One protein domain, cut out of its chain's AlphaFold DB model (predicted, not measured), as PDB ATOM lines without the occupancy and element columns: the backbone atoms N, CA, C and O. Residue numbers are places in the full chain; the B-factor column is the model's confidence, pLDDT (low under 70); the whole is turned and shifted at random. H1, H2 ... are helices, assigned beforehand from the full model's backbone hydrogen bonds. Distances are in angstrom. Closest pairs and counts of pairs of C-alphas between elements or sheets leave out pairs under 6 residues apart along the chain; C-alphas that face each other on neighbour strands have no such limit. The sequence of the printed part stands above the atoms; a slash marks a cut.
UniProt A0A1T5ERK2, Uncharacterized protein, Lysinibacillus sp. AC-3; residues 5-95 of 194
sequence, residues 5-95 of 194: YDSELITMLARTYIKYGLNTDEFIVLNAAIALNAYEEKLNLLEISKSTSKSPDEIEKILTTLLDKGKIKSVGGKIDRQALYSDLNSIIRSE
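What this domain is: This is residues 5 to 95 of the 194 residues of an uncharacterized protein of Lysinibacillus sp. AC-3 (UniProt A0A1T5ERK2). Helix H2 forms the middle of a compact helical domain: H1 packs beside it as a helical hairpin, H3 and H4 pack on it at wide angles, and H5 packs on H1. Residues 69 to 80 make a long loop from H4 to H5. The printed part has 91 residues with five named helices, H1 to H5, and no named strand; the class is all helix. The radius of gyration of the C-alphas is 12.2 A, and the spans are 36 by 24 by 23 A.

Where its parts are: H1 covers residues 5 to 16, 16.3 A long, from C-alpha 5 at (37.684, 30.258, 38.163). H2 covers residues 24 to 36, 18.0 A. H3 covers residues 45 to 52. H4 covers residues 56 to 68, 18.2 A. H5, residues 81 to 95, is 21.5 A long and ends with C-alpha 95 at (58.582, 27.658, 35.808).

How they stand to each other: H2 is the hub, touching three helices. H1 and H2, a hairpin, touch at a shallow tilt of 8 degrees, opposite ways; their closest C-alphas, Ile 10 and Asn 31, are 6.1 A apart. H3 touches H2 at a steep tilt of 57 degrees, closest at C-alphas 48 and 32, 5.8 A. H4 is about perpendicular to H2, at 78 degrees, and touches residues 25 to 30 of H2 alone, closest at C-alphas 62 and 26, 6.2 A. H5 touches H1 at a steep tilt of 44 degrees, the same way, closest at C-alphas 85 and 9, 6.1 A. H2 and H5 are only just apart, closest 8.1 A. In H1 to H5 every O i to N i+4 pair is within hydrogen-bond range.

The domain as a whole: The C-alphas farthest apart, Leu 46 and Glu 95, are 36.6 A apart. The printed part has no cut. The link H4 to H5 is long; within it residues 74 to 75 pair antiparallel with 78 to 79. Residue 5 and residues 38 to 41 have pLDDT under 70.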
ATOM      1  N   TYR A   5      36.671  30.144  37.109       64.75
ATOM      2  CA  TYR A   5      37.684  30.258  38.163       64.75
ATOM      3  C   TYR A   5      37.928  28.935  38.907       64.75
ATOM      4  O   TYR A   5      39.067  28.566  39.183       64.75
ATOM      5  N   ASP A   6      36.862  28.176  39.184       71.12
ATOM      6  CA  ASP A   6      36.972  26.909  39.914       71.12
ATOM      7  C   ASP A   6      37.570  25.786  39.044       71.12
ATOM      8  O   ASP A   6      38.358  24.977  39.534       71.12
ATOM      9  N   SER A   7      37.254  25.747  37.744       79.31
ATOM     10  CA  SER A   7      37.812  24.752  36.813       79.31
ATOM     11  C   SER A   7      39.292  25.006  36.514       79.31
ATOM     12  O   SER A   7      40.082  24.058  36.427       79.31
ATOM     13  N   GLU A   8      39.688  26.274  36.424       84.94
ATOM     14  CA  GLU A   8      41.086  26.684  36.338       84.94
ATOM     15  C   GLU A   8      41.846  26.286  37.607       84.94
ATOM     16  O   GLU A   8      42.865  25.602  37.512       84.94
ATOM     17  N   LEU A   9      41.311  26.597  38.793       88.88
ATOM     18  CA  LEU A   9      41.942  26.270  40.074       88.88
ATOM     19  C   LEU A   9      42.153  24.758  40.268       88.88
ATOM     20  O   LEU A   9      43.231  24.336  40.690       88.88
ATOM     21  N   ILE A  10      41.161  23.937  39.909       90.44
ATOM     22  CA  ILE A  10      41.263  22.464  39.896       90.44
ATOM     23  C   ILE A  10      42.398  22.008  38.974       90.44
ATOM     24  O   ILE A  10      43.233  21.181  39.347       90.44
ATOM     25  N   THR A  11      42.459  22.575  37.769       90.56
ATOM     26  CA  THR A  11      43.485  22.233  36.777       90.56
ATOM     27  C   THR A  11      44.880  22.647  37.250       90.56
ATOM     28  O   THR A  11      45.835  21.881  37.106       90.56
ATOM     29  N   MET A  12      45.013  23.830  37.851       93.38
ATOM     30  CA  MET A  12      46.264  24.319  38.430       93.38
ATOM     31  C   MET A  12      46.734  23.420  39.566       93.38
ATOM     32  O   MET A  12      47.899  23.020  39.577       93.38
ATOM     33  N   LEU A  13      45.836  23.050  40.482       94.94
ATOM     34  CA  LEU A  13      46.156  22.162  41.594       94.94
ATOM     35  C   LEU A  13      46.643  20.805  41.077       94.94
ATOM     36  O   LEU A  13      47.708  20.348  41.483       94.94
ATOM     37  N   ALA A  14      45.938  20.199  40.119       94.19
ATOM     38  CA  ALA A  14      46.346  18.931  39.514       94.19
ATOM     39  C   ALA A  14      47.735  18.994  38.852       94.19
ATOM     40  O   ALA A  14      48.502  18.035  38.928       94.19
ATOM     41  N   ARG A  15      48.091  20.128  38.235       92.25
ATOM     42  CA  ARG A  15      49.410  20.333  37.608       92.25
ATOM     43  C   ARG A  15      50.533  20.572  38.613       92.25
ATOM     44  O   ARG A  15      51.686  20.283  38.304       92.25
ATOM     45  N   THR A  16      50.220  21.109  39.789       95.31
ATOM     46  CA  THR A  16      51.234  21.649  40.709       95.31
ATOM     47  C   THR A  16      51.299  20.964  42.068       95.31
ATOM     48  O   THR A  16      52.257  21.224  42.789       95.31
ATOM     49  N   TYR A  17      50.369  20.069  42.429       95.75
ATOM     50  CA  TYR A  17      50.233  19.558  43.804       95.75
ATOM     51  C   TYR A  17      51.536  19.002  44.402       95.75
ATOM     52  O   TYR A  17      51.847  19.297  45.554       95.75
ATOM     53  N   ILE A  18      52.347  18.282  43.614       95.69
ATOM     54  CA  ILE A  18      53.644  17.748  44.064       95.69
ATOM     55  C   ILE A  18      54.596  18.888  44.443       95.69
ATOM     56  O   ILE A  18      55.197  18.869  45.514       95.69
ATOM     57  N   LYS A  19      54.716  19.909  43.587       95.00
ATOM     58  CA  LYS A  19      55.582  21.077  43.822       95.00
ATOM     59  C   LYS A  19      55.019  22.000  44.896       95.00
ATOM     60  O   LYS A  19      55.779  22.618  45.635       95.00
ATOM     61  N   TYR A  20      53.697  22.028  45.042       96.06
ATOM     62  CA  TYR A  20      53.030  22.665  46.169       96.06
ATOM     63  C   TYR A  20      53.251  21.906  47.485       96.06
ATOM     64  O   TYR A  20      52.972  22.440  48.556       96.06
ATOM     65  N   GLY A  21      53.831  20.703  47.440       95.88
ATOM     66  CA  GLY A  21      54.197  19.912  48.613       95.88
ATOM     67  C   GLY A  21      53.027  19.139  49.212       95.88
ATOM     68  O   GLY A  21      53.018  18.914  50.421       95.88
ATOM     69  N   LEU A  22      52.043  18.772  48.388       97.69
ATOM     70  CA  LEU A  22      50.935  17.904  48.772       97.69
ATOM     71  C   LEU A  22      51.257  16.450  48.431       97.69
ATOM     72  O   LEU A  22      51.823  16.154  47.375       97.69
ATOM     73  N   ASN A  23      50.841  15.531  49.297       96.69
ATOM     74  CA  ASN A  23      50.754  14.119  48.936       96.69
ATOM     75  C   ASN A  23      49.459  13.822  48.146       96.69
ATOM     76  O   ASN A  23      48.586  14.677  47.999       96.69
ATOM     77  N   THR A  24      49.331  12.597  47.634       95.94
ATOM     78  CA  THR A  24      48.182  12.182  46.812       95.94
ATOM     79  C   THR A  24      46.844  12.298  47.543       95.94
ATOM     80  O   THR A  24      45.866  12.742  46.949       95.94
ATOM     81  N   ASP A  25      46.790  11.942  48.825       96.00
ATOM     82  CA  ASP A  25      45.557  11.997  49.616       96.00
ATOM     83  C   ASP A  25      45.129  13.437  49.909       96.00
ATOM     84  O   ASP A  25      43.954  13.779  49.775       96.00
ATOM     85  N   GLU A  26      46.093  14.289  50.256       97.06
ATOM     86  CA  GLU A  26      45.911  15.730  50.430       97.06
ATOM     87  C   GLU A  26      45.397  16.382  49.148       97.06
ATOM     88  O   GLU A  26      44.443  17.158  49.188       97.06
ATOM     89  N   PHE A  27      45.988  16.026  48.006       96.75
ATOM     90  CA  PHE A  27      45.537  16.477  46.696       96.75
ATOM     91  C   PHE A  27      44.099  16.037  46.405       96.75
ATOM     92  O   PHE A  27      43.273  16.881  46.072       96.75
ATOM     93  N   ILE A  28      43.782  14.746  46.550       95.50
ATOM     94  CA  ILE A  28      42.449  14.202  46.252       95.50
ATOM     95  C   ILE A  28      41.377  14.905  47.090       95.50
ATOM     96  O   ILE A  28      40.361  15.345  46.549       95.50
ATOM     97  N   VAL A  29      41.618  15.052  48.396       95.19
ATOM     98  CA  VAL A  29      40.677  15.707  49.311       95.19
ATOM     99  C   VAL A  29      40.525  17.187  48.995       95.19
ATOM    100  O   VAL A  29      39.396  17.668  48.901       95.19
ATOM    101  N   LEU A  30      41.627  17.911  48.793       94.62
ATOM    102  CA  LEU A  30      41.571  19.337  48.478       94.62
ATOM    103  C   LEU A  30      40.883  19.588  47.130       94.62
ATOM    104  O   LEU A  30      40.052  20.485  47.016       94.62
ATOM    105  N   ASN A  31      41.176  18.767  46.124       93.50
ATOM    106  CA  ASN A  31      40.573  18.879  44.804       93.50
ATOM    107  C   ASN A  31      39.057  18.633  44.847       93.50
ATOM    108  O   ASN A  31      38.289  19.407  44.278       93.50
ATOM    109  N   ALA A  32      38.614  17.605  45.579       91.38
ATOM    110  CA  ALA A  32      37.195  17.340  45.805       91.38
ATOM    111  C   ALA A  32      36.518  18.467  46.602       91.38
ATOM    112  O   ALA A  32      35.415  18.889  46.257       91.38
ATOM    113  N   ALA A  33      37.191  19.007  47.623       90.44
ATOM    114  CA  ALA A  33      36.697  20.135  48.405       90.44
ATOM    115  C   ALA A  33      36.514  21.405  47.558       90.44
ATOM    116  O   ALA A  33      35.564  22.149  47.782       90.44
ATOM    117  N   ILE A  34      37.380  21.661  46.573       89.19
ATOM    118  CA  ILE A  34      37.228  22.789  45.640       89.19
ATOM    119  C   ILE A  34      36.075  22.527  44.668       89.19
ATOM    120  O   ILE A  34      35.207  23.383  44.519       89.19
ATOM    121  N   ALA A  35      36.049  21.342  44.051       86.50
ATOM    122  CA  ALA A  35      35.090  20.995  43.006       86.50
ATOM    123  C   ALA A  35      33.642  20.924  43.505       86.50
ATOM    124  O   ALA A  35      32.731  21.390  42.824       86.50
ATOM    125  N   LEU A  36      33.428  20.345  44.687       82.69
ATOM    126  CA  LEU A  36      32.089  20.079  45.216       82.69
ATOM    127  C   LEU A  36      31.540  21.241  46.046       82.69
ATOM    128  O   LEU A  36      30.333  21.381  46.187       82.69
ATOM    129  N   ASN A  37      32.403  22.122  46.556       75.38
ATOM    130  CA  ASN A  37      31.983  23.228  47.415       75.38
ATOM    131  C   ASN A  37      31.852  24.564  46.664       75.38
ATOM    132  O   ASN A  37      31.993  25.632  47.259       75.38
ATOM    133  N   ALA A  38      31.655  24.546  45.341       61.09
ATOM    134  CA  ALA A  38      31.628  25.750  44.502       61.09
ATOM    135  C   ALA A  38      30.644  26.828  45.010       61.09
ATOM    136  O   ALA A  38      30.945  28.016  44.901       61.09
ATOM    137  N   TYR A  39      29.536  26.417  45.646       60.16
ATOM    138  CA  TYR A  39      28.418  27.299  46.000       60.16
ATOM    139  C   TYR A  39      27.911  27.188  47.449       60.16
ATOM    140  O   TYR A  39      27.032  27.963  47.825       60.16
ATOM    141  N   GLU A  40      28.426  26.276  48.280       62.56
ATOM    142  CA  GLU A  40      27.867  26.068  49.625       62.56
ATOM    143  C   GLU A  40      28.525  26.949  50.699       62.56
ATOM    144  O   GLU A  40      29.679  27.373  50.595       62.56
ATOM    145  N   GLU A  41      27.764  27.272  51.751       64.00
ATOM    146  CA  GLU A  41      28.246  28.031  52.914       64.00
ATOM    147  C   GLU A  41      29.212  27.238  53.802       64.00
ATOM    148  O   GLU A  41      30.059  27.833  54.467       64.00
ATOM    149  N   LYS A  42      29.137  25.904  53.772       72.81
ATOM    150  CA  LYS A  42      29.999  24.995  54.531       72.81
ATOM    151  C   LYS A  42      30.415  23.815  53.662       72.81
ATOM    152  O   LYS A  42      29.695  23.429  52.757       72.81
ATOM    153  N   LEU A  43      31.572  23.233  53.969       80.56
ATOM    154  CA  LEU A  43      32.057  22.017  53.315       80.56
ATOM    155  C   LEU A  43      31.111  20.835  53.574       80.56
ATOM    156  O   LEU A  43      30.945  20.407  54.717       80.56
ATOM    157  N   ASN A  44      30.555  20.259  52.509       86.00
ATOM    158  CA  ASN A  44      29.788  19.020  52.577       86.00
ATOM    159  C   ASN A  44      30.718  17.798  52.638       86.00
ATOM    160  O   ASN A  44      31.049  17.177  51.624       86.00
ATOM    161  N   LEU A  45      31.152  17.441  53.849       89.06
ATOM    162  CA  LEU A  45      32.068  16.311  54.064       89.06
ATOM    163  C   LEU A  45      31.486  14.973  53.584       89.06
ATOM    164  O   LEU A  45      32.240  14.101  53.160       89.06
ATOM    165  N   LEU A  46      30.159  14.807  53.604       88.12
ATOM    166  CA  LEU A  46      29.503  13.591  53.113       88.12
ATOM    167  C   LEU A  46      29.621  13.456  51.593       88.12
ATOM    168  O   LEU A  46      29.786  12.351  51.078       88.12
ATOM    169  N   GLU A  47      29.546  14.561  50.859       87.25
ATOM    170  CA  GLU A  47      29.711  14.550  49.407       87.25
ATOM    171  C   GLU A  47      31.176  14.355  49.001       87.25
ATOM    172  O   GLU A  47      31.484  13.543  48.125       87.25
ATOM    173  N   ILE A  48      32.101  15.002  49.715       90.00
ATOM    174  CA  ILE A  48      33.543  14.777  49.546       90.00
ATOM    175  C   ILE A  48      33.893  13.316  49.868       90.00
ATOM    176  O   ILE A  48      34.667  12.687  49.149       90.00
ATOM    177  N   SER A  49      33.269  12.724  50.887       91.44
ATOM    178  CA  SER A  49      33.454  11.311  51.239       91.44
ATOM    179  C   SER A  49      33.105  10.372  50.085       91.44
ATOM    180  O   SER A  49      33.888   9.476  49.756       91.44
ATOM    181  N   LYS A  50      31.998  10.634  49.378       88.94
ATOM    182  CA  LYS A  50      31.586   9.842  48.205       88.94
ATOM    183  C   LYS A  50      32.593   9.905  47.053       88.94
ATOM    184  O   LYS A  50      32.761   8.910  46.358       88.94
ATOM    185  N   SER A  51      33.250  11.047  46.846       88.00
ATOM    186  CA  SER A  51      34.186  11.251  45.726       88.00
ATOM    187  C   SER A  51      35.626  10.828  46.025       88.00
ATOM    188  O   SER A  51      36.382  10.537  45.102       88.00
ATOM    189  N   THR A  52      36.007  10.769  47.300       91.25
ATOM    190  CA  THR A  52      37.389  10.491  47.727       91.25
ATOM    191  C   THR A  52      37.578   9.095  48.319       91.25
ATOM    192  O   THR A  52      38.713   8.688  48.559       91.25
ATOM    193  N   SER A  53      36.483   8.361  48.570       89.62
ATOM    194  CA  SER A  53      36.482   7.089  49.316       89.62
ATOM    195  C   SER A  53      37.103   7.195  50.718       89.62
ATOM    196  O   SER A  53      37.574   6.197  51.259       89.62
ATOM    197  N   LYS A  54      37.102   8.395  51.311       93.38
ATOM    198  CA  LYS A  54      37.550   8.660  52.686       93.38
ATOM    199  C   LYS A  54      36.358   8.955  53.582       93.38
ATOM    200  O   LYS A  54      35.353   9.494  53.120       93.38
ATOM    201  N   SER A  55      36.451   8.618  54.860       94.94
ATOM    202  CA  SER A  55      35.430   8.993  55.841       94.94
ATOM    203  C   SER A  55      35.421  10.512  56.097       94.94
ATOM    204  O   SER A  55      36.438  11.176  55.878       94.94
ATOM    205  N   PRO A  56      34.299  11.088  56.574       94.00
ATOM    206  CA  PRO A  56      34.247  12.495  56.975       94.00
ATOM    207  C   PRO A  56      35.353  12.899  57.965       94.00
ATOM    208  O   PRO A  56      35.973  13.942  57.773       94.00
ATOM    209  N   ASP A  57      35.665  12.043  58.942       94.81
ATOM    210  CA  ASP A  57      36.706  12.293  59.949       94.81
ATOM    211  C   ASP A  57      38.113  12.348  59.324       94.81
ATOM    212  O   ASP A  57      38.943  13.188  59.679       94.81
ATOM    213  N   GLU A  58      38.402  11.472  58.354       96.06
ATOM    214  CA  GLU A  58      39.668  11.502  57.612       96.06
ATOM    215  C   GLU A  58      39.794  12.764  56.757       96.06
ATOM    216  O   GLU A  58      40.871  13.360  56.691       96.06
ATOM    217  N   ILE A  59      38.700  13.185  56.118       94.94
ATOM    218  CA  ILE A  59      38.653  14.416  55.323       94.94
ATOM    219  C   ILE A  59      38.924  15.625  56.215       94.94
ATOM    220  O   ILE A  59      39.777  16.448  55.882       94.94
ATOM    221  N   GLU A  60      38.248  15.722  57.359       93.56
ATOM    222  CA  GLU A  60      38.445  16.806  58.322       93.56
ATOM    223  C   GLU A  60      39.892  16.849  58.826       93.56
ATOM    224  O   GLU A  60      40.518  17.913  58.840       93.56
ATOM    225  N   LYS A  61      40.475  15.690  59.148       96.44
ATOM    226  CA  LYS A  61      41.876  15.585  59.566       96.44
ATOM    227  C   LYS A  61      42.846  16.059  58.481       96.44
ATOM    228  O   LYS A  61      43.809  16.766  58.791       96.44
ATOM    229  N   ILE A  62      42.612  15.688  57.220       96.75
ATOM    230  CA  ILE A  62      43.445  16.118  56.090       96.75
ATOM    231  C   ILE A  62      43.335  17.632  55.893       96.75
ATOM    232  O   ILE A  62      44.360  18.307  55.815       96.75
ATOM    233  N   LEU A  63      42.123  18.190  55.877       94.06
ATOM    234  CA  LEU A  63      41.918  19.634  55.720       94.06
ATOM    235  C   LEU A  63      42.531  20.433  56.879       94.06
ATOM    236  O   LEU A  63      43.175  21.453  56.638       94.06
ATOM    237  N   THR A  64      42.413  19.937  58.112       94.44
ATOM    238  CA  THR A  64      43.065  20.532  59.291       94.44
ATOM    239  C   THR A  64      44.583  20.508  59.144       94.44
ATOM    240  O   THR A  64      45.239  21.530  59.304       94.44
ATOM    241  N   THR A  65      45.147  19.378  58.712       96.75
ATOM    242  CA  THR A  65      46.590  19.261  58.451       96.75
ATOM    243  C   THR A  65      47.059  20.254  57.380       96.75
ATOM    244  O   THR A  65      48.145  20.821  57.494       96.75
ATOM    245  N   LEU A  66      46.262  20.487  56.332       96.56
ATOM    246  CA  LEU A  66      46.580  21.466  55.289       96.56
ATOM    247  C   LEU A  66      46.531  22.910  55.808       96.56
ATOM    248  O   LEU A  66      47.383  23.710  55.414       96.56
ATOM    249  N   LEU A  67      45.586  23.231  56.696       94.50
ATOM    250  CA  LEU A  67      45.534  24.522  57.392       94.50
ATOM    251  C   LEU A  67      46.766  24.714  58.285       94.50
ATOM    252  O   LEU A  67      47.439  25.737  58.177       94.50
ATOM    253  N   ASP A  68      47.115  23.710  59.091       95.56
ATOM    254  CA  ASP A  68      48.256  23.757  60.014       95.56
ATOM    255  C   ASP A  68      49.593  23.913  59.276       95.56
ATOM    256  O   ASP A  68      50.487  24.635  59.717       95.56
ATOM    257  N   LYS A  69      49.728  23.277  58.104       95.38
ATOM    258  CA  LYS A  69      50.889  23.434  57.210       95.38
ATOM    259  C   LYS A  69      50.907  24.773  56.461       95.38
ATOM    260  O   LYS A  69      51.859  25.028  55.721       95.38
ATOM    261  N   GLY A  70      49.857  25.587  56.573       94.25
ATOM    262  CA  GLY A  70      49.690  26.824  55.811       94.25
ATOM    263  C   GLY A  70      49.508  26.608  54.305       94.25
ATOM    264  O   GLY A  70      49.776  27.520  53.530       94.25
ATOM    265  N   LYS A  71      49.085  25.410  53.878       95.56
ATOM    266  CA  LYS A  71      48.815  25.062  52.468       95.56
ATOM    267  C   LYS A  71      47.436  25.499  51.998       95.56
ATOM    268  O   LYS A  71      47.155  25.477  50.812       95.56
ATOM    269  N   ILE A  72      46.554  25.851  52.919       94.06
ATOM    270  CA  ILE A  72      45.290  26.516  52.623       94.06
ATOM    271  C   ILE A  72      45.037  27.554  53.710       94.06
ATOM    272  O   ILE A  72      45.532  27.433  54.831       94.06
ATOM    273  N   LYS A  73      44.252  28.577  53.381       92.25
ATOM    274  CA  LYS A  73      43.718  29.540  54.351       92.25
ATOM    275  C   LYS A  73      42.210  29.374  54.431       92.25
ATOM    276  O   LYS A  73      41.601  28.863  53.490       92.25
ATOM    277  N   SER A  74      41.612  29.814  55.537       86.44
ATOM    278  CA  SER A  74      40.159  29.849  55.667       86.44
ATOM    279  C   SER A  74      39.627  31.265  55.844       86.44
ATOM    280  O   SER A  74      40.137  32.030  56.659       86.44
ATOM    281  N   VAL A  75      38.571  31.590  55.098       82.12
ATOM    282  CA  VAL A  75      37.790  32.823  55.235       82.12
ATOM    283  C   VAL A  75      36.329  32.421  55.405       82.12
ATOM    284  O   VAL A  75      35.763  31.729  54.560       82.12
ATOM    285  N   GLY A  76      35.721  32.800  56.533       74.19
ATOM    286  CA  GLY A  76      34.319  32.476  56.827       74.19
ATOM    287  C   GLY A  76      34.015  30.974  56.914       74.19
ATOM    288  O   GLY A  76      32.911  30.562  56.575       74.19
ATOM    289  N   GLY A  77      34.987  30.144  57.318       74.81
ATOM    290  CA  GLY A  77      34.821  28.685  57.412       74.81
ATOM    291  C   GLY A  77      34.932  27.936  56.079       74.81
ATOM    292  O   GLY A  77      34.703  26.730  56.033       74.81
ATOM    293  N   LYS A  78      35.306  28.629  54.995       81.50
ATOM    294  CA  LYS A  78      35.581  28.047  53.672       81.50
ATOM    295  C   LYS A  78      37.057  28.159  53.331       81.50
ATOM    296  O   LYS A  78      37.756  28.963  53.938       81.50
ATOM    297  N   ILE A  79      37.513  27.390  52.347       87.81
ATOM    298  CA  ILE A  79      38.858  27.531  51.777       87.81
ATOM    299  C   ILE A  79      38.935  28.862  51.023       87.81
ATOM    300  O   ILE A  79      38.098  29.143  50.165       87.81
ATOM    301  N   ASP A  80      39.950  29.665  51.328       89.12
ATOM    302  CA  ASP A  80      40.265  30.884  50.591       89.12
ATOM    303  C   ASP A  80      40.839  30.526  49.215       89.12
ATOM    304  O   ASP A  80      42.031  30.244  49.051       89.12
ATOM    305  N   ARG A  81      39.959  30.509  48.213       88.06
ATOM    306  CA  ARG A  81      40.322  30.178  46.832       88.06
ATOM    307  C   ARG A  81      41.204  31.233  46.179       88.06
ATOM    308  O   ARG A  81      41.957  30.890  45.275       88.06
ATOM    309  N   GLN A  82      41.114  32.496  46.597       87.06
ATOM    310  CA  GLN A  82      41.957  33.561  46.055       87.06
ATOM    311  C   GLN A  82      43.403  33.355  46.502       87.06
ATOM    312  O   GLN A  82      44.319  33.384  45.680       87.06
ATOM    313  N   ALA A  83      43.600  33.080  47.794       90.94
ATOM    314  CA  ALA A  83      44.915  32.762  48.333       90.94
ATOM    315  C   ALA A  83      45.495  31.495  47.689       90.94
ATOM    316  O   ALA A  83      46.635  31.518  47.233       90.94
ATOM    317  N   LEU A  84      44.698  30.422  47.579       93.06
ATOM    318  CA  LEU A  84      45.155  29.184  46.950       93.06
ATOM    319  C   LEU A  84      45.519  29.394  45.472       93.06
ATOM    320  O   LEU A  84      46.576  28.948  45.041       93.06
ATOM    321  N   TYR A  85      44.692  30.107  44.703       92.00
ATOM    322  CA  TYR A  85      45.009  30.442  43.312       92.00
ATOM    323  C   TYR A  85      46.335  31.195  43.208       92.00
ATOM    324  O   TYR A  85      47.186  30.822  42.406       92.00
ATOM    325  N   SER A  86      46.536  32.221  44.039       89.81
ATOM    326  CA  SER A  86      47.771  33.009  44.056       89.81
ATOM    327  C   SER A  86      49.004  32.141  44.325       89.81
ATOM    328  O   SER A  86      50.010  32.272  43.626       89.81
ATOM    329  N   ASP A  87      48.923  31.233  45.297       94.06
ATOM    330  CA  ASP A  87      50.020  30.329  45.645       94.06
ATOM    331  C   ASP A  87      50.359  29.368  44.495       94.06
ATOM    332  O   ASP A  87      51.521  29.243  44.100       94.06
ATOM    333  N   LEU A  88      49.345  28.711  43.921       94.31
ATOM    334  CA  LEU A  88      49.535  27.776  42.809       94.31
ATOM    335  C   LEU A  88      50.028  28.506  41.554       94.31
ATOM    336  O   LEU A  88      50.928  28.017  40.868       94.31
ATOM    337  N   ASN A  89      49.501  29.701  41.277       90.38
ATOM    338  CA  ASN A  89      49.941  30.526  40.158       90.38
ATOM    339  C   ASN A  89      51.405  30.937  40.327       90.38
ATOM    340  O   ASN A  89      52.170  30.886  39.371       90.38
ATOM    341  N   SER A  90      51.841  31.278  41.543       90.00
ATOM    342  CA  SER A  90      53.249  31.588  41.801       90.00
ATOM    343  C   SER A  90      54.175  30.421  41.445       90.00
ATOM    344  O   SER A  90      55.285  30.664  40.972       90.00
ATOM    345  N   ILE A  91      53.743  29.171  41.646       92.31
ATOM    346  CA  ILE A  91      54.514  27.986  41.243       92.31
ATOM    347  C   ILE A  91      54.567  27.889  39.723       92.31
ATOM    348  O   ILE A  91      55.661  27.824  39.168       92.31
ATOM    349  N   ILE A  92      53.414  27.950  39.050       88.75
ATOM    350  CA  ILE A  92      53.337  27.886  37.581       88.75
ATOM    351  C   ILE A  92      54.221  28.970  36.959       88.75
ATOM    352  O   ILE A  92      55.089  28.676  36.140       88.75
ATOM    353  N   ARG A  93      54.084  30.217  37.416       84.38
ATOM    354  CA  ARG A  93      54.858  31.354  36.904       84.38
ATOM    355  C   ARG A  93      56.344  31.273  37.223       84.38
ATOM    356  O   ARG A  93      57.134  31.880  36.508       84.38
ATOM    357  N   SER A  94      56.745  30.545  38.266       84.94
ATOM    358  CA  SER A  94      58.166  30.327  38.566       84.94
ATOM    359  C   SER A  94      58.862  29.400  37.564       84.94
ATOM    360  O   SER A  94      60.090  29.422  37.476       84.94
ATOM    361  N   GLU A  95      58.090  28.613  36.810       85.62
ATOM    362  CA  GLU A  95      58.582  27.658  35.808       85.62
ATOM    363  C   GLU A  95      58.565  28.212  34.390       85.62
ATOM    364  O   GLU A  95      59.256  27.690  33.519       85.62
TER     365      GLU A  95